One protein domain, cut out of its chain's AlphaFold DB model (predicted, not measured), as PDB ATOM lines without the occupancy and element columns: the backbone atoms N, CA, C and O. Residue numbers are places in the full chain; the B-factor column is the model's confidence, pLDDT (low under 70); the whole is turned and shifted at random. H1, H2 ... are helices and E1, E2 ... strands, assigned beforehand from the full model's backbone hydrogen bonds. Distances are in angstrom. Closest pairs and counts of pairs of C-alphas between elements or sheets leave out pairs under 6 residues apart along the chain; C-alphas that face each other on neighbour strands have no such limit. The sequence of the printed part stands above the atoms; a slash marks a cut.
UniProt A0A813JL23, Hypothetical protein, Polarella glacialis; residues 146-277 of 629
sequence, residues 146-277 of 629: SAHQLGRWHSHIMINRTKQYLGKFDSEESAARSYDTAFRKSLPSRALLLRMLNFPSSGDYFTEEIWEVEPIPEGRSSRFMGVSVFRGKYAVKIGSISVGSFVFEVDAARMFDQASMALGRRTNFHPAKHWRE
ATOM      1  N   SER A 146     -36.002  49.629 -18.295       88.38
ATOM      2  CA  SER A 146     -35.643  50.363 -17.086       88.38
ATOM      3  C   SER A 146     -36.578  50.015 -15.940       88.38
ATOM      4  O   SER A 146     -37.791  49.934 -16.142       88.38
ATOM      5  N   ALA A 147     -36.027  49.840 -14.743       86.81
ATOM      6  CA  ALA A 147     -36.817  49.626 -13.537       86.81
ATOM      7  C   ALA A 147     -37.452  50.942 -13.072       86.81
ATOM      8  O   ALA A 147     -36.790  51.983 -12.990       86.81
ATOM      9  N   HIS A 148     -38.739  50.897 -12.748       82.62
ATOM     10  CA  HIS A 148     -39.445  51.984 -12.091       82.62
ATOM     11  C   HIS A 148     -39.310  51.889 -10.570       82.62
ATOM     12  O   HIS A 148     -39.204  50.803 -10.009       82.62
ATOM     13  N   GLN A 149     -39.415  53.031  -9.885       75.44
ATOM     14  CA  GLN A 149     -39.347  53.103  -8.418       75.44
ATOM     15  C   GLN A 149     -40.449  52.287  -7.715       75.44
ATOM     16  O   GLN A 149     -40.258  51.853  -6.589       75.44
ATOM     17  N   LEU A 150     -41.575  52.034  -8.393       77.56
ATOM     18  CA  LEU A 150     -42.699  51.227  -7.889       77.56
ATOM     19  C   LEU A 150     -42.568  49.722  -8.204       77.56
ATOM     20  O   LEU A 150     -43.570  49.018  -8.235       77.56
ATOM     21  N   GLY A 151     -41.369  49.236  -8.540       76.50
ATOM     22  CA  GLY A 151     -41.116  47.815  -8.820       76.50
ATOM     23  C   GLY A 151     -41.630  47.300 -10.171       76.50
ATOM     24  O   GLY A 151     -41.473  46.122 -10.465       76.50
ATOM     25  N   ARG A 152     -42.215  48.162 -11.014       88.00
ATOM     26  CA  ARG A 152     -42.633  47.811 -12.384       88.00
ATOM     27  C   ARG A 152     -41.517  48.068 -13.391       88.00
ATOM     28  O   ARG A 152     -40.721  48.990 -13.224       88.00
ATOM     29  N   TRP A 153     -41.492  47.303 -14.470       91.38
ATOM     30  CA  TRP A 153     -40.527  47.439 -15.554       91.38
ATOM     31  C   TRP A 153     -41.096  48.268 -16.693       91.38
ATOM     32  O   TRP A 153     -42.248  48.125 -17.081       91.38
ATOM     33  N   HIS A 154     -40.289  49.160 -17.243       91.12
ATOM     34  CA  HIS A 154     -40.682  50.047 -18.327       91.12
ATOM     35  C   HIS A 154     -39.819  49.774 -19.550       91.12
ATOM     36  O   HIS A 154     -38.591  49.825 -19.441       91.12
ATOM     37  N   SER A 155     -40.432  49.557 -20.714       92.94
ATOM     38  CA  SER A 155     -39.703  49.494 -21.985       92.94
ATOM     39  C   SER A 155     -39.900  50.765 -22.805       92.94
ATOM     40  O   SER A 155     -40.961  51.399 -22.809       92.94
ATOM     41  N   HIS A 156     -38.835  51.179 -23.478       90.00
ATOM     42  CA  HIS A 156     -38.822  52.350 -24.340       90.00
ATOM     43  C   HIS A 156     -37.894  52.126 -25.528       90.00
ATOM     44  O   HIS A 156     -36.838  51.510 -25.398       90.00
ATOM     45  N   ILE A 157     -38.259  52.686 -26.673       89.56
ATOM     46  CA  ILE A 157     -37.479  52.625 -27.907       89.56
ATOM     47  C   ILE A 157     -37.130  54.039 -28.367       89.56
ATOM     48  O   ILE A 157     -37.885  54.988 -28.162       89.56
ATOM     49  N   MET A 158     -35.952  54.191 -28.960       84.00
ATOM     50  CA  MET A 158     -35.511  55.446 -29.563       84.00
ATOM     51  C   MET A 158     -35.696  55.349 -31.075       84.00
ATOM     52  O   MET A 158     -34.880  54.721 -31.746       84.00
ATOM     53  N   ILE A 159     -36.739  55.980 -31.610       80.31
ATOM     54  CA  ILE A 159     -36.996  56.064 -33.055       80.31
ATOM     55  C   ILE A 159     -36.834  57.530 -33.457       80.31
ATOM     56  O   ILE A 159     -37.393  58.412 -32.808       80.31
ATOM     57  N   ASN A 160     -36.029  57.820 -34.483       76.94
ATOM     58  CA  ASN A 160     -35.784  59.188 -34.971       76.94
ATOM     59  C   ASN A 160     -35.367  60.175 -33.865       76.94
ATOM     60  O   ASN A 160     -35.852  61.302 -33.797       76.94
ATOM     61  N   ARG A 161     -34.487  59.731 -32.954       75.81
ATOM     62  CA  ARG A 161     -34.022  60.490 -31.769       75.81
ATOM     63  C   ARG A 161     -35.123  60.856 -30.764       75.81
ATOM     64  O   ARG A 161     -34.836  61.528 -29.778       75.81
ATOM     65  N   THR A 162     -36.336  60.354 -30.960       82.31
ATOM     66  CA  THR A 162     -37.466  60.545 -30.056       82.31
ATOM     67  C   THR A 162     -37.645  59.299 -29.199       82.31
ATOM     68  O   THR A 162     -37.642  58.174 -29.703       82.31
ATOM     69  N   LYS A 163     -37.783  59.497 -27.886       84.31
ATOM     70  CA  LYS A 163     -38.019  58.409 -26.936       84.31
ATOM     71  C   LYS A 163     -39.501  58.059 -26.938       84.31
ATOM     72  O   LYS A 163     -40.308  58.822 -26.417       84.31
ATOM     73  N   GLN A 164     -39.844  56.904 -27.487       88.31
ATOM     74  CA  GLN A 164     -41.194  56.362 -27.427       88.31
ATOM     75  C   GLN A 164     -41.302  55.364 -26.282       88.31
ATOM     76  O   GLN A 164     -40.439  54.505 -26.087       88.31
ATOM     77  N   TYR A 165     -42.367  55.502 -25.506       91.62
ATOM     78  CA  TYR A 165     -42.662  54.633 -24.383       91.62
ATOM     79  C   TYR A 165     -43.573  53.495 -24.838       91.62
ATOM     80  O   TYR A 165     -44.619  53.755 -25.423       91.62
ATOM     81  N   LEU A 166     -43.178  52.249 -24.579       89.31
ATOM     82  CA  LEU A 166     -43.885  51.074 -25.093       89.31
ATOM     83  C   LEU A 166     -44.869  50.489 -24.077       89.31
ATOM     84  O   LEU A 166     -45.918  49.987 -24.466       89.31
ATOM     85  N   GLY A 167     -44.559  50.559 -22.779       90.75
ATOM     86  CA  GLY A 167     -45.464  50.039 -21.757       90.75
ATOM     87  C   GLY A 167     -44.837  49.821 -20.385       90.75
ATOM     88  O   GLY A 167     -43.625  49.948 -20.197       90.75
ATOM     89  N   LYS A 168     -45.709  49.509 -19.418       92.94
ATOM     90  CA  LYS A 168     -45.365  49.012 -18.077       92.94
ATOM     91  C   LYS A 168     -45.555  47.499 -18.057       92.94
ATOM     92  O   LYS A 168     -46.596  47.022 -18.489       92.94
ATOM     93  N   PHE A 169     -44.584  46.782 -17.519       92.00
ATOM     94  CA  PHE A 169     -44.534  45.330 -17.456       92.00
ATOM     95  C   PHE A 169     -44.187  44.898 -16.040       92.00
ATOM     96  O   PHE A 169     -43.577  45.647 -15.276       92.00
ATOM     97  N   ASP A 170     -44.576  43.679 -15.699       90.38
ATOM     98  CA  ASP A 170     -44.358  43.147 -14.356       90.38
ATOM     99  C   ASP A 170     -43.021  42.397 -14.258       90.38
ATOM    100  O   ASP A 170     -42.445  42.307 -13.179       90.38
ATOM    101  N   SER A 171     -42.458  41.966 -15.396       91.00
ATOM    102  CA  SER A 171     -41.122  41.366 -15.489       91.00
ATOM    103  C   SER A 171     -40.197  42.098 -16.460       91.00
ATOM    104  O   SER A 171     -40.634  42.777 -17.399       91.00
ATOM    105  N   GLU A 172     -38.896  41.927 -16.234       92.69
ATOM    106  CA  GLU A 172     -37.837  42.498 -17.060       92.69
ATOM    107  C   GLU A 172     -37.845  41.883 -18.469       92.69
ATOM    108  O   GLU A 172     -37.746  42.593 -19.472       92.69
ATOM    109  N   GLU A 173     -38.045  40.566 -18.561       91.88
ATOM    110  CA  GLU A 173     -38.067  39.830 -19.825       91.88
ATOM    111  C   GLU A 173     -39.278  40.206 -20.679       91.88
ATOM    112  O   GLU A 173     -39.163  40.308 -21.900       91.88
ATOM    113  N   SER A 174     -40.441  40.437 -20.060       92.19
ATOM    114  CA  SER A 174     -41.647  40.864 -20.778       92.19
ATOM    115  C   SER A 174     -41.458  42.257 -21.388       92.19
ATOM    116  O   SER A 174     -41.746  42.473 -22.569       92.19
ATOM    117  N   ALA A 175     -40.845  43.177 -20.631       93.69
ATOM    118  CA  ALA A 175     -40.466  44.494 -21.134       93.69
ATOM    119  C   ALA A 175     -39.470  44.402 -22.303       93.69
ATOM    120  O   ALA A 175     -39.634  45.090 -23.315       93.69
ATOM    121  N   ALA A 176     -38.467  43.528 -22.195       93.00
ATOM    122  CA  ALA A 176     -37.471  43.305 -23.240       93.00
ATOM    123  C   ALA A 176     -38.073  42.675 -24.510       93.00
ATOM    124  O   ALA A 176     -37.745  43.097 -25.616       93.00
ATOM    125  N   ARG A 177     -39.018  41.733 -24.378       92.06
ATOM    126  CA  ARG A 177     -39.764  41.180 -25.522       92.06
ATOM    127  C   ARG A 177     -40.633  42.239 -26.193       92.06
ATOM    128  O   ARG A 177     -40.660  42.309 -27.418       92.06
ATOM    129  N   SER A 178     -41.305  43.092 -25.418       92.94
ATOM    130  CA  SER A 178     -42.055  44.226 -25.969       92.94
ATOM    131  C   SER A 178     -41.139  45.172 -26.754       92.94
ATOM    132  O   SER A 178     -41.462  45.527 -27.890       92.94
ATOM    133  N   TYR A 179     -39.963  45.496 -26.208       91.62
ATOM    134  CA  TYR A 179     -38.937  46.259 -26.917       91.62
ATOM    135  C   TYR A 179     -38.562  45.603 -28.251       91.62
ATOM    136  O   TYR A 179     -38.614  46.265 -29.286       91.62
ATOM    137  N   ASP A 180     -38.290  44.298 -28.256       91.31
ATOM    138  CA  ASP A 180     -37.934  43.562 -29.472       91.31
ATOM    139  C   ASP A 180     -39.058  43.567 -30.515       91.31
ATOM    140  O   ASP A 180     -38.805  43.757 -31.704       91.31
ATOM    141  N   THR A 181     -40.319  43.419 -30.091       89.44
ATOM    142  CA  THR A 181     -41.469  43.498 -31.008       89.44
ATOM    143  C   THR A 181     -41.632  44.885 -31.624       89.44
ATOM    144  O   THR A 181     -41.917  44.993 -32.816       89.44
ATOM    145  N   ALA A 182     -41.414  45.949 -30.850       89.31
ATOM    146  CA  ALA A 182     -41.427  47.313 -31.366       89.31
ATOM    147  C   ALA A 182     -40.247  47.562 -32.315       89.31
ATOM    148  O   ALA A 182     -40.393  48.242 -33.332       89.31
ATOM    149  N   PHE A 183     -39.089  46.969 -32.022       87.12
ATOM    150  CA  PHE A 183     -37.897  47.064 -32.856       87.12
ATOM    151  C   PHE A 183     -38.116  46.416 -34.230       87.12
ATOM    152  O   PHE A 183     -37.885  47.063 -35.248       87.12
ATOM    153  N   ARG A 184     -38.677  45.197 -34.270       85.69
ATOM    154  CA  ARG A 184     -39.048  44.504 -35.521       85.69
ATOM    155  C   ARG A 184     -40.036  45.295 -36.379       85.69
ATOM    156  O   ARG A 184     -39.949  45.255 -37.595       85.69
ATOM    157  N   LYS A 185     -40.970  46.015 -35.752       84.94
ATOM    158  CA  LYS A 185     -41.961  46.838 -36.467       84.94
ATOM    159  C   LYS A 185     -41.390  48.148 -37.010       84.94
ATOM    160  O   LYS A 185     -41.936  48.689 -37.962       84.94
ATOM    161  N   SER A 186     -40.356  48.692 -36.369       78.19
ATOM    162  CA  SER A 186     -39.875  50.054 -36.637       78.19
ATOM    163  C   SER A 186     -38.680  50.128 -37.580       78.19
ATOM    164  O   SER A 186     -38.410  51.207 -38.104       78.19
ATOM    165  N   LEU A 187     -37.956  49.027 -37.796       69.81
ATOM    166  CA  LEU A 187     -36.732  49.024 -38.594       69.81
ATOM    167  C   LEU A 187     -36.834  48.129 -39.827       69.81
ATOM    168  O   LEU A 187     -37.142  46.949 -39.685       69.81
ATOM    169  N   PRO A 188     -36.485  48.658 -41.013       67.38
ATOM    170  CA  PRO A 188     -36.563  47.902 -42.256       67.38
ATOM    171  C   PRO A 188     -35.371  46.960 -42.479       67.38
ATOM    172  O   PRO A 188     -35.518  46.001 -43.219       67.38
ATOM    173  N   SER A 189     -34.202  47.198 -41.862       76.50
ATOM    174  CA  SER A 189     -33.000  46.387 -42.126       76.50
ATOM    175  C   SER A 189     -32.648  45.402 -41.014       76.50
ATOM    176  O   SER A 189     -32.403  45.789 -39.862       76.50
ATOM    177  N   ARG A 190     -32.466  44.137 -41.411       77.50
ATOM    178  CA  ARG A 190     -32.062  43.020 -40.543       77.50
ATOM    179  C   ARG A 190     -30.738  43.220 -39.803       77.50
ATOM    180  O   ARG A 190     -30.643  42.875 -38.627       77.50
ATOM    181  N   ALA A 191     -29.726  43.856 -40.395       71.00
ATOM    182  CA  ALA A 191     -28.458  44.065 -39.681       71.00
ATOM    183  C   ALA A 191     -28.562  45.064 -38.524       71.00
ATOM    184  O   ALA A 191     -27.844  44.948 -37.525       71.00
ATOM    185  N   LEU A 192     -29.465  46.043 -38.621       75.75
ATOM    186  CA  LEU A 192     -29.749  46.937 -37.501       75.75
ATOM    187  C   LEU A 192     -30.568  46.217 -36.423       75.75
ATOM    188  O   LEU A 192     -30.263  46.394 -35.240       75.75
ATOM    189  N   LEU A 193     -31.519  45.364 -36.830       79.81
ATOM    190  CA  LEU A 193     -32.292  44.474 -35.950       79.81
ATOM    191  C   LEU A 193     -31.372  43.608 -35.084       79.81
ATOM    192  O   LEU A 193     -31.387  43.721 -33.856       79.81
ATOM    193  N   LEU A 194     -30.493  42.820 -35.706       83.31
ATOM    194  CA  LEU A 194     -29.617  41.880 -35.002       83.31
ATOM    195  C   LEU A 194     -28.656  42.553 -34.022       83.31
ATOM    196  O   LEU A 194     -28.280  41.944 -33.024       83.31
ATOM    197  N   ARG A 195     -28.275  43.817 -34.240       81.44
ATOM    198  CA  ARG A 195     -27.400  44.544 -33.308       81.44
ATOM    199  C   ARG A 195     -28.107  44.946 -32.012       81.44
ATOM    200  O   ARG A 195     -27.445  45.110 -30.989       81.44
ATOM    201  N   MET A 196     -29.417  45.162 -32.068       82.12
ATOM    202  CA  MET A 196     -30.158  45.867 -31.020       82.12
ATOM    203  C   MET A 196     -31.259  45.032 -30.360       82.12
ATOM    204  O   MET A 196     -31.690  45.409 -29.276       82.12
ATOM    205  N   LEU A 197     -31.667  43.901 -30.946       88.31
ATOM    206  CA  LEU A 197     -32.609  42.954 -30.332       88.31
ATOM    207  C   LEU A 197     -32.046  42.333 -29.047       88.31
ATOM    208  O   LEU A 197     -30.872  41.994 -28.988       88.31
ATOM    209  N   ASN A 198     -32.854  42.122 -28.022       87.75
ATOM    210  CA  ASN A 198     -32.443  41.387 -26.828       87.75
ATOM    211  C   ASN A 198     -32.524  39.868 -27.063       87.75
ATOM    212  O   ASN A 198     -31.579  39.150 -26.741       87.75
ATOM    213  N   PHE A 199     -33.606  39.408 -27.698       87.94
ATOM    214  CA  PHE A 199     -33.902  38.010 -28.006       87.94
ATOM    215  C   PHE A 199     -34.089  37.801 -29.521       87.94
ATOM    216  O   PHE A 199     -35.216  37.872 -30.035       87.94
ATOM    217  N   PRO A 200     -32.998  37.549 -30.267       86.75
ATOM    218  CA  PRO A 200     -33.086  37.246 -31.691       86.75
ATOM    219  C   PRO A 200     -33.745  35.878 -31.912       86.75
ATOM    220  O   PRO A 200     -33.352  34.873 -31.323       86.75
ATOM    221  N   SER A 201     -34.760  35.852 -32.770       85.75
ATOM    222  CA  SER A 201     -35.461  34.649 -33.226       85.75
ATOM    223  C   SER A 201     -34.884  34.170 -34.557       85.75
ATOM    224  O   SER A 201     -34.203  34.919 -35.252       85.75
ATOM    225  N   SER A 202     -35.178  32.931 -34.953       82.31
ATOM    226  CA  SER A 202     -34.656  32.346 -36.197       82.31
ATOM    227  C   SER A 202     -34.968  33.165 -37.456       82.31
ATOM    228  O   SER A 202     -34.134  33.213 -38.354       82.31
ATOM    229  N   GLY A 203     -36.116  33.849 -37.496       81.94
ATOM    230  CA  GLY A 203     -36.521  34.726 -38.603       81.94
ATOM    231  C   GLY A 203     -35.862  36.112 -38.634       81.94
ATOM    232  O   GLY A 203     -36.043  36.837 -39.609       81.94
ATOM    233  N   ASP A 204     -35.109  36.492 -37.596       84.31
ATOM    234  CA  ASP A 204     -34.392  37.777 -37.560       84.31
ATOM    235  C   ASP A 204     -33.021  37.697 -38.255       84.31
ATOM    236  O   ASP A 204     -32.461  38.725 -38.639       84.31
ATOM    237  N   TYR A 205     -32.473  36.486 -38.399       85.50
ATOM    238  CA  TYR A 205     -31.188  36.246 -39.054       85.50
ATOM    239  C   TYR A 205     -31.314  36.313 -40.574       85.50
ATOM    240  O   TYR A 205     -32.378  36.066 -41.145       85.50
ATOM    241  N   PHE A 206     -30.195  36.598 -41.236       83.94
ATOM    242  CA  PHE A 206     -30.112  36.449 -42.682       83.94
ATOM    243  C   PHE A 206     -30.220  34.967 -43.060       83.94
ATOM    244  O   PHE A 206     -29.672  34.089 -42.385       83.94
ATOM    245  N   THR A 207     -30.930  34.695 -44.149       80.38
ATOM    246  CA  THR A 207     -30.973  33.389 -44.812       80.38
ATOM    247  C   THR A 207     -30.323  33.506 -46.182       80.38
ATOM    248  O   THR A 207     -30.389  34.568 -46.805       80.38
ATOM    249  N   GLU A 208     -29.705  32.422 -46.655       70.12
ATOM    250  CA  GLU A 208     -29.016  32.393 -47.956       70.12
ATOM    251  C   GLU A 208     -29.942  32.718 -49.133       70.12
ATOM    252  O   GLU A 208     -29.504  33.261 -50.137       70.12
ATOM    253  N   GLU A 209     -31.237  32.469 -48.967       72.50
ATOM    254  CA  GLU A 209     -32.254  32.667 -49.998       72.50
ATOM    255  C   GLU A 209     -32.763  34.118 -50.095       72.50
ATOM    256  O   GLU A 209     -33.343  34.492 -51.107       72.50
ATOM    257  N   ILE A 210     -32.608  34.939 -49.044       74.44
ATOM    258  CA  ILE A 210     -33.335  36.224 -48.923       74.44
ATOM    259  C   ILE A 210     -32.387  37.425 -48.760       74.44
ATOM    260  O   ILE A 210     -32.798  38.573 -48.925       74.44
ATOM    261  N   TRP A 211     -31.103  37.203 -48.460       77.69
ATOM    262  CA  TRP A 211     -30.176  38.298 -48.141       77.69
ATOM    263  C   TRP A 211     -29.907  39.264 -49.307       77.69
ATOM    264  O   TRP A 211     -29.625  40.434 -49.054       77.69
ATOM    265  N   GLU A 212     -30.011  38.822 -50.563       77.38
ATOM    266  CA  GLU A 212     -29.742  39.665 -51.741       77.38
ATOM    267  C   GLU A 212     -30.794  40.764 -51.939       77.38
ATOM    268  O   GLU A 212     -30.479  41.864 -52.400       77.38
ATOM    269  N   VAL A 213     -32.037  40.480 -51.541       79.38
ATOM    270  CA  VAL A 213     -33.193  41.378 -51.696       79.38
ATOM    271  C   VAL A 213     -33.204  42.473 -50.620       79.38
ATOM    272  O   VAL A 213     -33.886  43.488 -50.756       79.38
ATOM    273  N   GLU A 214     -32.427  42.309 -49.547       79.56
ATOM    274  CA  GLU A 214     -32.354  43.290 -48.467       79.56
ATOM    275  C   GLU A 214     -31.671  44.588 -48.929       79.56
ATOM    276  O   GLU A 214     -30.584  44.551 -49.515       79.56
ATOM    277  N   PRO A 215     -32.246  45.767 -48.638       80.94
ATOM    278  CA  PRO A 215     -31.600  47.031 -48.951       80.94
ATOM    279  C   PRO A 215     -30.400  47.284 -48.030       80.94
ATOM    280  O   PRO A 215     -30.398  46.940 -46.843       80.94
ATOM    281  N   ILE A 216     -29.372  47.950 -48.564       83.00
ATOM    282  CA  ILE A 216     -28.250  48.430 -47.751       83.00
ATOM    283  C   ILE A 216     -28.770  49.552 -46.833       83.00
ATOM    284  O   ILE A 216     -29.375  50.503 -47.332       83.00
ATOM    285  N   PRO A 217     -28.538  49.489 -45.508       80.38
ATOM    286  CA  PRO A 217     -28.964  50.545 -44.593       80.38
ATOM    287  C   PRO A 217     -28.353  51.903 -44.943       80.38
ATOM    288  O   PRO A 217     -27.176  51.986 -45.300       80.38
ATOM    289  N   GLU A 218     -29.108  52.979 -44.733       75.75
ATOM    290  CA  GLU A 218     -28.607  54.341 -44.937       75.75
ATOM    291  C   GLU A 218     -27.318  54.610 -44.141       75.75
ATOM    292  O   GLU A 218     -27.191  54.282 -42.956       75.75
ATOM    293  N   GLY A 219     -26.328  55.205 -44.812       78.94
ATOM    294  CA  GLY A 219     -25.021  55.507 -44.222       78.94
ATOM    295  C   GLY A 219     -24.139  54.280 -43.961       78.94
ATOM    296  O   GLY A 219     -23.103  54.401 -43.299       78.94
ATOM    297  N   ARG A 220     -24.521  53.095 -44.452       83.25
ATOM    298  CA  ARG A 220     -23.691  51.886 -44.437       83.25
ATOM    299  C   ARG A 220     -23.252  51.522 -45.845       83.25
ATOM    300  O   ARG A 220     -23.902  51.833 -46.830       83.25
ATOM    301  N   SER A 221     -22.119  50.835 -45.912       84.38
ATOM    302  CA  SER A 221     -21.544  50.324 -47.158       84.38
ATOM    303  C   SER A 221     -21.852  48.843 -47.400       84.38
ATOM    304  O   SER A 221     -21.409  48.293 -48.396       84.38
ATOM    305  N   SER A 222     -22.502  48.170 -46.450       87.69
ATOM    306  CA  SER A 222     -22.817  46.742 -46.518       87.69
ATOM    307  C   SER A 222     -24.118  46.454 -45.778       87.69
ATOM    308  O   SER A 222     -24.460  47.157 -44.819       87.69
ATOM    309  N   ARG A 223     -24.815  45.408 -46.225       87.56
ATOM    310  CA  ARG A 223     -26.022  44.851 -45.615       87.56
ATOM    311  C   ARG A 223     -25.732  44.132 -44.311       87.56
ATOM    312  O   ARG A 223     -26.611  44.097 -43.462       87.56
ATOM    313  N   PHE A 224     -24.531  43.579 -44.138       87.75
ATOM    314  CA  PHE A 224     -24.186  42.741 -42.992       87.75
ATOM    315  C   PHE A 224     -23.500  43.527 -41.871       87.75
ATOM    316  O   PHE A 224     -22.781  44.510 -42.075       87.75
ATOM    317  N   MET A 225     -23.704  43.072 -40.638       86.06
ATOM    318  CA  MET A 225     -23.057  43.622 -39.456       86.06
ATOM    319  C   MET A 225     -21.547  43.376 -39.508       86.06
ATOM    320  O   MET A 225     -21.092  42.261 -39.729       86.06
ATOM    321  N   GLY A 226     -20.774  44.439 -39.261       86.25
ATOM    322  CA  GLY A 226     -19.311  44.373 -39.162       86.25
ATOM    323  C   GLY A 226     -18.568  44.284 -40.493       86.25
ATOM    324  O   GLY A 226     -17.337  44.243 -40.491       86.25
ATOM    325  N   VAL A 227     -19.296  44.325 -41.608       90.50
ATOM    326  CA  VAL A 227     -18.738  44.387 -42.955       90.50
ATOM    327  C   VAL A 227     -18.787  45.829 -43.453       90.50
ATOM    328  O   VAL A 227     -19.752  46.566 -43.234       90.50
ATOM    329  N   SER A 228     -17.710  46.274 -44.090       91.50
ATOM    330  CA  SER A 228     -17.626  47.603 -44.692       91.50
ATOM    331  C   SER A 228     -16.833  47.562 -45.987       91.50
ATOM    332  O   SER A 228     -15.866  46.816 -46.083       91.50
ATOM    333  N   VAL A 229     -17.207  48.368 -46.976       91.62
ATOM    334  CA  VAL A 229     -16.437  48.460 -48.218       91.62
ATOM    335  C   VAL A 229     -15.237  49.364 -47.968       91.62
ATOM    336  O   VAL A 229     -15.375  50.520 -47.571       91.62
ATOM    337  N   PHE A 230     -14.044  48.826 -48.192       88.81
ATOM    338  CA  PHE A 230     -12.778  49.528 -48.083       88.81
ATOM    339  C   PHE A 230     -11.918  49.201 -49.303       88.81
ATOM    340  O   PHE A 230     -11.577  48.043 -49.539       88.81
ATOM    341  N   ARG A 231     -11.557  50.230 -50.083       84.94
ATOM    342  CA  ARG A 231     -10.749  50.096 -51.313       84.94
ATOM    343  C   ARG A 231     -11.319  49.073 -52.314       84.94
ATOM    344  O   ARG A 231     -10.579  48.263 -52.860       84.94
ATOM    345  N   GLY A 232     -12.640  49.077 -52.506       85.44
ATOM    346  CA  GLY A 232     -13.320  48.161 -53.432       85.44
ATOM    347  C   GLY A 232     -13.404  46.702 -52.963       85.44
ATOM    348  O   GLY A 232     -13.845  45.854 -53.727       85.44
ATOM    349  N   LYS A 233     -12.996  46.398 -51.723       90.62
ATOM    350  CA  LYS A 233     -13.132  45.078 -51.087       90.62
ATOM    351  C   LYS A 233     -13.976  45.179 -49.818       90.62
ATOM    352  O   LYS A 233     -14.040  46.236 -49.194       90.62
ATOM    353  N   TYR A 234     -14.585  44.082 -49.394       92.81
ATOM    354  CA  TYR A 234     -15.368  43.998 -48.163       92.81
ATOM    355  C   TYR A 234     -14.461  43.695 -46.969       92.81
ATOM    356  O   TYR A 234     -14.039  42.563 -46.751       92.81
ATOM    357  N   ALA A 235     -14.130  44.718 -46.188       90.88
ATOM    358  CA  ALA A 235     -13.355  44.604 -44.963       90.88
ATOM    359  C   ALA A 235     -14.239  44.245 -43.763       90.88
ATOM    360  O   ALA A 235     -15.263  44.886 -43.508       90.88
ATOM    361  N   VAL A 236     -13.785  43.264 -42.988       93.31
ATOM    362  CA  VAL A 236     -14.451  42.754 -41.790       93.31
ATOM    363  C   VAL A 236     -13.778  43.311 -40.546       93.31
ATOM    364  O   VAL A 236     -12.566  43.164 -40.360       93.31
ATOM    365  N   LYS A 237     -14.571  43.920 -39.664       89.56
ATOM    366  CA  LYS A 237     -14.098  44.448 -38.381       89.56
ATOM    367  C   LYS A 237     -14.999  44.024 -37.232       89.56
ATOM    368  O   LYS A 237     -16.211  44.219 -37.268       89.56
ATOM    369  N   ILE A 238     -14.376  43.550 -36.157       86.12
ATOM    370  CA  ILE A 238     -15.033  43.236 -34.890       86.12
ATOM    371  C   ILE A 238     -14.494  44.180 -33.817       86.12
ATOM    372  O   ILE A 238     -13.409  44.004 -33.263       86.12
ATOM    373  N   GLY A 239     -15.268  45.221 -33.506       80.69
ATOM    374  CA  GLY A 239     -14.812  46.289 -32.616       80.69
ATOM    375  C   GLY A 239     -13.615  47.031 -33.216       80.69
ATOM    376  O   GLY A 239     -13.739  47.643 -34.272       80.69
ATOM    377  N   SER A 240     -12.468  46.982 -32.539       79.75
ATOM    378  CA  SER A 240     -11.204  47.558 -33.018       79.75
ATOM    379  C   SER A 240     -10.346  46.582 -33.828       79.75
ATOM    380  O   SER A 240      -9.315  46.990 -34.355       79.75
ATOM    381  N   ILE A 241     -10.737  45.308 -33.914       82.44
ATOM    382  CA  ILE A 241      -9.950  44.251 -34.555       82.44
ATOM    383  C   ILE A 241     -10.390  44.125 -36.014       82.44
ATOM    384  O   ILE A 241     -11.582  44.010 -36.298       82.44
ATOM    385  N   SER A 242      -9.427  44.152 -36.934       88.31
ATOM    386  CA  SER A 242      -9.657  43.866 -38.352       88.31
ATOM    387  C   SER A 242      -9.414  42.384 -38.600       88.31
ATOM    388  O   SER A 242      -8.339  41.893 -38.279       88.31
ATOM    389  N   VAL A 243     -10.402  41.688 -39.157       86.38
ATOM    390  CA  VAL A 243     -10.328  40.240 -39.412       86.38
ATOM    391  C   VAL A 243      -9.756  39.967 -40.806       86.38
ATOM    392  O   VAL A 243      -8.946  39.068 -40.975       86.38
ATOM    393  N   GLY A 244     -10.125  40.773 -41.805       87.38
ATOM    394  CA  GLY A 244      -9.632  40.606 -43.173       87.38
ATOM    395  C   GLY A 244     -10.407  41.431 -44.196       87.38
ATOM    396  O   GLY A 244     -11.310  42.186 -43.835       87.38
ATOM    397  N   SER A 245     -10.050  41.288 -45.473       91.31
ATOM    398  CA  SER A 245     -10.754  41.895 -46.609       91.31
ATOM    399  C   SER A 245     -11.095  40.841 -47.656       91.31
ATOM    400  O   SER A 245     -10.204  40.107 -48.080       91.31
ATOM    401  N   PHE A 246     -12.342  40.821 -48.109       90.69
ATOM    402  CA  PHE A 246     -12.908  39.814 -49.003       90.69
ATOM    403  C   PHE A 246     -13.413  40.452 -50.295       90.69
ATOM    404  O   PHE A 246     -13.674  41.653 -50.350       90.69
ATOM    405  N   VAL A 247     -13.527  39.646 -51.348       89.00
ATOM    406  CA  VAL A 247     -14.068  40.093 -52.640       89.00
ATOM    407  C   VAL A 247     -15.594  40.105 -52.606       89.00
ATOM    408  O   VAL A 247     -16.203  41.049 -53.098       89.00
ATOM    409  N   PHE A 248     -16.199  39.104 -51.964       87.56
ATOM    410  CA  PHE A 248     -17.646  38.962 -51.856       87.56
ATOM    411  C   PHE A 248     -18.169  39.423 -50.496       87.56
ATOM    412  O   PHE A 248     -17.542  39.212 -49.452       87.56
ATOM    413  N   GLU A 249     -19.349  40.042 -50.520       88.38
ATOM    414  CA  GLU A 249     -20.025  40.578 -49.338       88.38
ATOM    415  C   GLU A 249     -20.439  39.459 -48.365       88.38
ATOM    416  O   GLU A 249     -20.224  39.566 -47.156       88.38
ATOM    417  N   VAL A 250     -20.980  38.362 -48.902       88.56
ATOM    418  CA  VAL A 250     -21.447  37.202 -48.126       88.56
ATOM    419  C   VAL A 250     -20.299  36.465 -47.431       88.56
ATOM    420  O   VAL A 250     -20.412  36.115 -46.258       88.56
ATOM    421  N   ASP A 251     -19.152  36.308 -48.094       88.25
ATOM    422  CA  ASP A 251     -17.976  35.661 -47.497       88.25
ATOM    423  C   ASP A 251     -17.396  36.498 -46.355       88.25
ATOM    424  O   ASP A 251     -17.019  35.965 -45.309       88.25
ATOM    425  N   ALA A 252     -17.398  37.826 -46.513       91.44
ATOM    426  CA  ALA A 252     -17.043  38.744 -45.439       91.44
ATOM    427  C   ALA A 252     -17.980  38.584 -44.230       91.44
ATOM    428  O   ALA A 252     -17.524  38.580 -43.086       91.44
ATOM    429  N   ALA A 253     -19.282  38.425 -44.473       90.75
ATOM    430  CA  ALA A 253     -20.273  38.228 -43.422       90.75
ATOM    431  C   ALA A 253     -20.105  36.883 -42.698       90.75
ATOM    432  O   ALA A 253     -20.147  36.846 -41.470       90.75
ATOM    433  N   ARG A 254     -19.828  35.796 -43.429       88.81
ATOM    434  CA  ARG A 254     -19.517  34.481 -42.842       88.81
ATOM    435  C   ARG A 254     -18.253  34.533 -41.982       88.81
ATOM    436  O   ARG A 254     -18.247  34.035 -40.860       88.81
ATOM    437  N   MET A 255     -17.203  35.202 -42.459       88.44
ATOM    438  CA  MET A 255     -15.982  35.381 -41.669       88.44
ATOM    439  C   MET A 255     -16.227  36.230 -40.415       88.44
ATOM    440  O   MET A 255     -15.699  35.930 -39.341       88.44
ATOM    441  N   PHE A 256     -17.031  37.293 -40.528       91.38
ATOM    442  CA  PHE A 256     -17.448  38.070 -39.364       91.38
ATOM    443  C   PHE A 256     -18.148  37.172 -38.345       91.38
ATOM    444  O   PHE A 256     -17.821  37.243 -37.165       91.38
ATOM    445  N   ASP A 257     -19.066  36.316 -38.787       90.62
ATOM    446  CA  ASP A 257     -19.820  35.428 -37.909       90.62
ATOM    447  C   ASP A 257     -18.916  34.427 -37.201       90.62
ATOM    448  O   ASP A 257     -18.998  34.312 -35.981       90.62
ATOM    449  N   GLN A 258     -17.988  33.793 -37.918       87.38
ATOM    450  CA  GLN A 258     -16.996  32.890 -37.329       87.38
ATOM    451  C   GLN A 258     -16.172  33.581 -36.235       87.38
ATOM    452  O   GLN A 258     -16.080  33.096 -35.105       87.38
ATOM    453  N   ALA A 259     -15.614  34.753 -36.540       87.06
ATOM    454  CA  ALA A 259     -14.804  35.494 -35.583       87.06
ATOM    455  C   ALA A 259     -15.648  36.095 -34.437       87.06
ATOM    456  O   ALA A 259     -15.170  36.236 -33.312       87.06
ATOM    457  N   SER A 260     -16.918  36.416 -34.683       89.00
ATOM    458  CA  SER A 260     -17.861  36.892 -33.670       89.00
ATOM    459  C   SER A 260     -18.270  35.759 -32.721       89.00
ATOM    460  O   SER A 260     -18.249  35.949 -31.505       89.00
ATOM    461  N   MET A 261     -18.537  34.557 -33.242       86.12
ATOM    462  CA  MET A 261     -18.845  33.356 -32.456       86.12
ATOM    463  C   MET A 261     -17.686  32.957 -31.550       86.12
ATOM    464  O   MET A 261     -17.913  32.689 -30.371       86.12
ATOM    465  N   ALA A 262     -16.450  33.001 -32.056       80.75
ATOM    466  CA  ALA A 262     -15.253  32.749 -31.251       80.75
ATOM    467  C   ALA A 262     -15.145  33.694 -30.038       80.75
ATOM    468  O   ALA A 262     -14.577  33.340 -29.009       80.75
ATOM    469  N   LEU A 263     -15.727  34.893 -30.139       82.94
ATOM    470  CA  LEU A 263     -15.763  35.901 -29.079       82.94
ATOM    471  C   LEU A 263     -17.074  35.897 -28.271       82.94
ATOM    472  O   LEU A 263     -17.273  36.797 -27.452       82.94
ATOM    473  N   GLY A 264     -17.983  34.944 -28.511       83.00
ATOM    474  CA  GLY A 264     -19.304  34.896 -27.871       83.00
ATOM    475  C   GLY A 264     -20.186  36.104 -28.210       83.00
ATOM    476  O   GLY A 264     -20.967  36.571 -27.380       83.00
ATOM    477  N   ARG A 265     -20.013  36.672 -29.406       85.12
ATOM    478  CA  ARG A 265     -20.740  37.843 -29.905       85.12
ATOM    479  C   ARG A 265     -21.808  37.431 -30.923       85.12
ATOM    480  O   ARG A 265     -21.974  36.266 -31.263       85.12
ATOM    481  N   ARG A 266     -22.588  38.416 -31.368       86.44
ATOM    482  CA  ARG A 266     -23.742  38.231 -32.262       86.44
ATOM    483  C   ARG A 266     -23.315  37.944 -33.700       86.44
ATOM    484  O   ARG A 266     -22.336  38.526 -34.165       86.44
ATOM    485  N   THR A 267     -24.091  37.133 -34.404       89.56
ATOM    486  CA  THR A 267     -23.868  36.747 -35.804       89.56
ATOM    487  C   THR A 267     -24.935  37.332 -36.729       89.56
ATOM    488  O   THR A 267     -25.998  37.759 -36.274       89.56
ATOM    489  N   ASN A 268     -24.639  37.373 -38.025       87.81
ATOM    490  CA  ASN A 268     -25.553  37.730 -39.103       87.81
ATOM    491  C   ASN A 268     -26.440  36.541 -39.499       87.81
ATOM    492  O   ASN A 268     -27.652  36.695 -39.655       87.81
ATOM    493  N   PHE A 269     -25.847  35.356 -39.621       87.44
ATOM    494  CA  PHE A 269     -26.508  34.094 -39.923       87.44
ATOM    495  C   PHE A 269     -26.807  33.312 -38.645       87.44
ATOM    496  O   PHE A 269     -26.166  33.480 -37.601       87.44
ATOM    497  N   HIS A 270     -27.812  32.441 -38.717       84.50
ATOM    498  CA  HIS A 270     -28.236  31.667 -37.559       84.50
ATOM    499  C   HIS A 270     -27.136  30.673 -37.129       84.50
ATOM    500  O   HIS A 270     -26.764  29.804 -37.927       84.50
ATOM    501  N   PRO A 271     -26.673  30.697 -35.863       77.44
ATOM    502  CA  PRO A 271     -25.515  29.910 -35.424       77.44
ATOM    503  C   PRO A 271     -25.716  28.392 -35.584       77.44
ATOM    504  O   PRO A 271     -24.794  27.680 -35.966       77.44
ATOM    505  N   ALA A 272     -26.941  27.888 -35.386       70.06
ATOM    506  CA  ALA A 272     -27.250  26.460 -35.553       70.06
ATOM    507  C   ALA A 272     -27.354  25.981 -37.020       70.06
ATOM    508  O   ALA A 272     -27.367  24.775 -37.269       70.06
ATOM    509  N   LYS A 273     -27.485  26.898 -37.990       62.72
ATOM    510  CA  LYS A 273     -27.494  26.553 -39.424       62.72
ATOM    511  C   LYS A 273     -26.082  26.642 -40.002       62.72
ATOM    512  O   LYS A 273     -25.653  25.719 -40.677       62.72
ATOM    513  N   HIS A 274     -25.337  27.672 -39.604       53.16
ATOM    514  CA  HIS A 274     -23.978  27.927 -40.076       53.16
ATOM    515  C   HIS A 274     -22.984  26.795 -39.743       53.16
ATOM    516  O   HIS A 274     -22.094  26.502 -40.535       53.16
ATOM    517  N   TRP A 275     -23.167  26.094 -38.616       47.94
ATOM    518  CA  TRP A 275     -22.351  24.924 -38.261       47.94
ATOM    519  C   TRP A 275     -22.455  23.778 -39.283       47.94
ATOM    520  O   TRP A 275     -21.435  23.191 -39.629       47.94
ATOM    521  N   ARG A 276     -23.658  23.482 -39.803       39.06
ATOM    522  CA  ARG A 276     -23.890  22.316 -40.679       39.06
ATOM    523  C   ARG A 276     -23.205  22.422 -42.042       39.06
ATOM    524  O   ARG A 276     -22.838  21.396 -42.600       39.06
ATOM    525  N   GLU A 277     -23.026  23.634 -42.556       40.97
ATOM    526  CA  GLU A 277     -22.384  23.889 -43.855       40.97
ATOM    527  C   GLU A 277     -20.857  23.979 -43.753       40.97
ATOM    528  O   GLU A 277     -20.146  23.574 -44.669       40.97
TER     529      GLU A 277
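Overview. This is residues 146 to 277 of the 629 residues of the protein "Hypothetical protein" of Polarella glacialis (UniProt A0A813JL23). Two small lobes of strands and a helix stand at opposite ends of an elongated domain: first the hairpin E1 and E2 with H1 packed on it, then the sheet E3 E4 E5 with H3 over one face. Between them lie H2 and residues 197 to 226, a long stretch with no named element. The printed part has 132 residues with four named helices and five named strands, in the order E1 E2 H1 H2 E3 E4 E5 H3 H4; both sheets are antiparallel and the class is mixed. It is only just compact, close to loose, with a radius of gyration of the C-alphas of 16.7 A and spans of 53 by 32 by 30 A.

Arrangement. Start at E1, residues 153 to 159, and E2, residues 162 to 169, an antiparallel hairpin with N 157 and O 164 2.9 A apart. H1, residues 172 to 186, comes closest to E1 at the C-alphas of Ser 155 and Ala 175, 5.1 A. H2, residues 190 to 196, is close to H1 but not clearly touching it; their closest C-alphas, of Arg 184 and Leu 193, are 6.8 A apart. Next look at E3, residues 227 to 230, E4, 233 to 238, and E5, 241 to 246, a meander, each strand the antiparallel neighbour of the one before; N 228 and O 235 are 2.9 A apart, N 236 and O 244 2.8 A. H3, residues 249 to 262, is on this sheet, making two layers, at a height of 8.6 A over the sheet, and comes closest to E5 at the C-alphas of Phe 246 and Ala 252, 5.6 A. H4, residues 271 to 277, is near H3. Every O i to N i+4 pair is within hydrogen-bond range in H1 and H3, but 1 of 3 in H2 and in H4, where O i to N i+3 gives 3 of 4 and 1 of 4.

Along the chain. Find C-alpha 153 at (-40.527, 47.439, -15.554), where E1 begins its 19.8 A; E2 spans 21.0 A, H1 21.1 A and H3 20.3 A. H4 ends at C-alpha 277, (-22.384, 23.889, -43.855).

Size, cuts and confidence. The C-alphas of Leu 150 and Gly 232, the two farthest apart, are 54.3 A apart. The printed part has no cut, and the link from H2 to E3 is long. Residues 187 to 188 and 273 to 277 have pLDDT under 70.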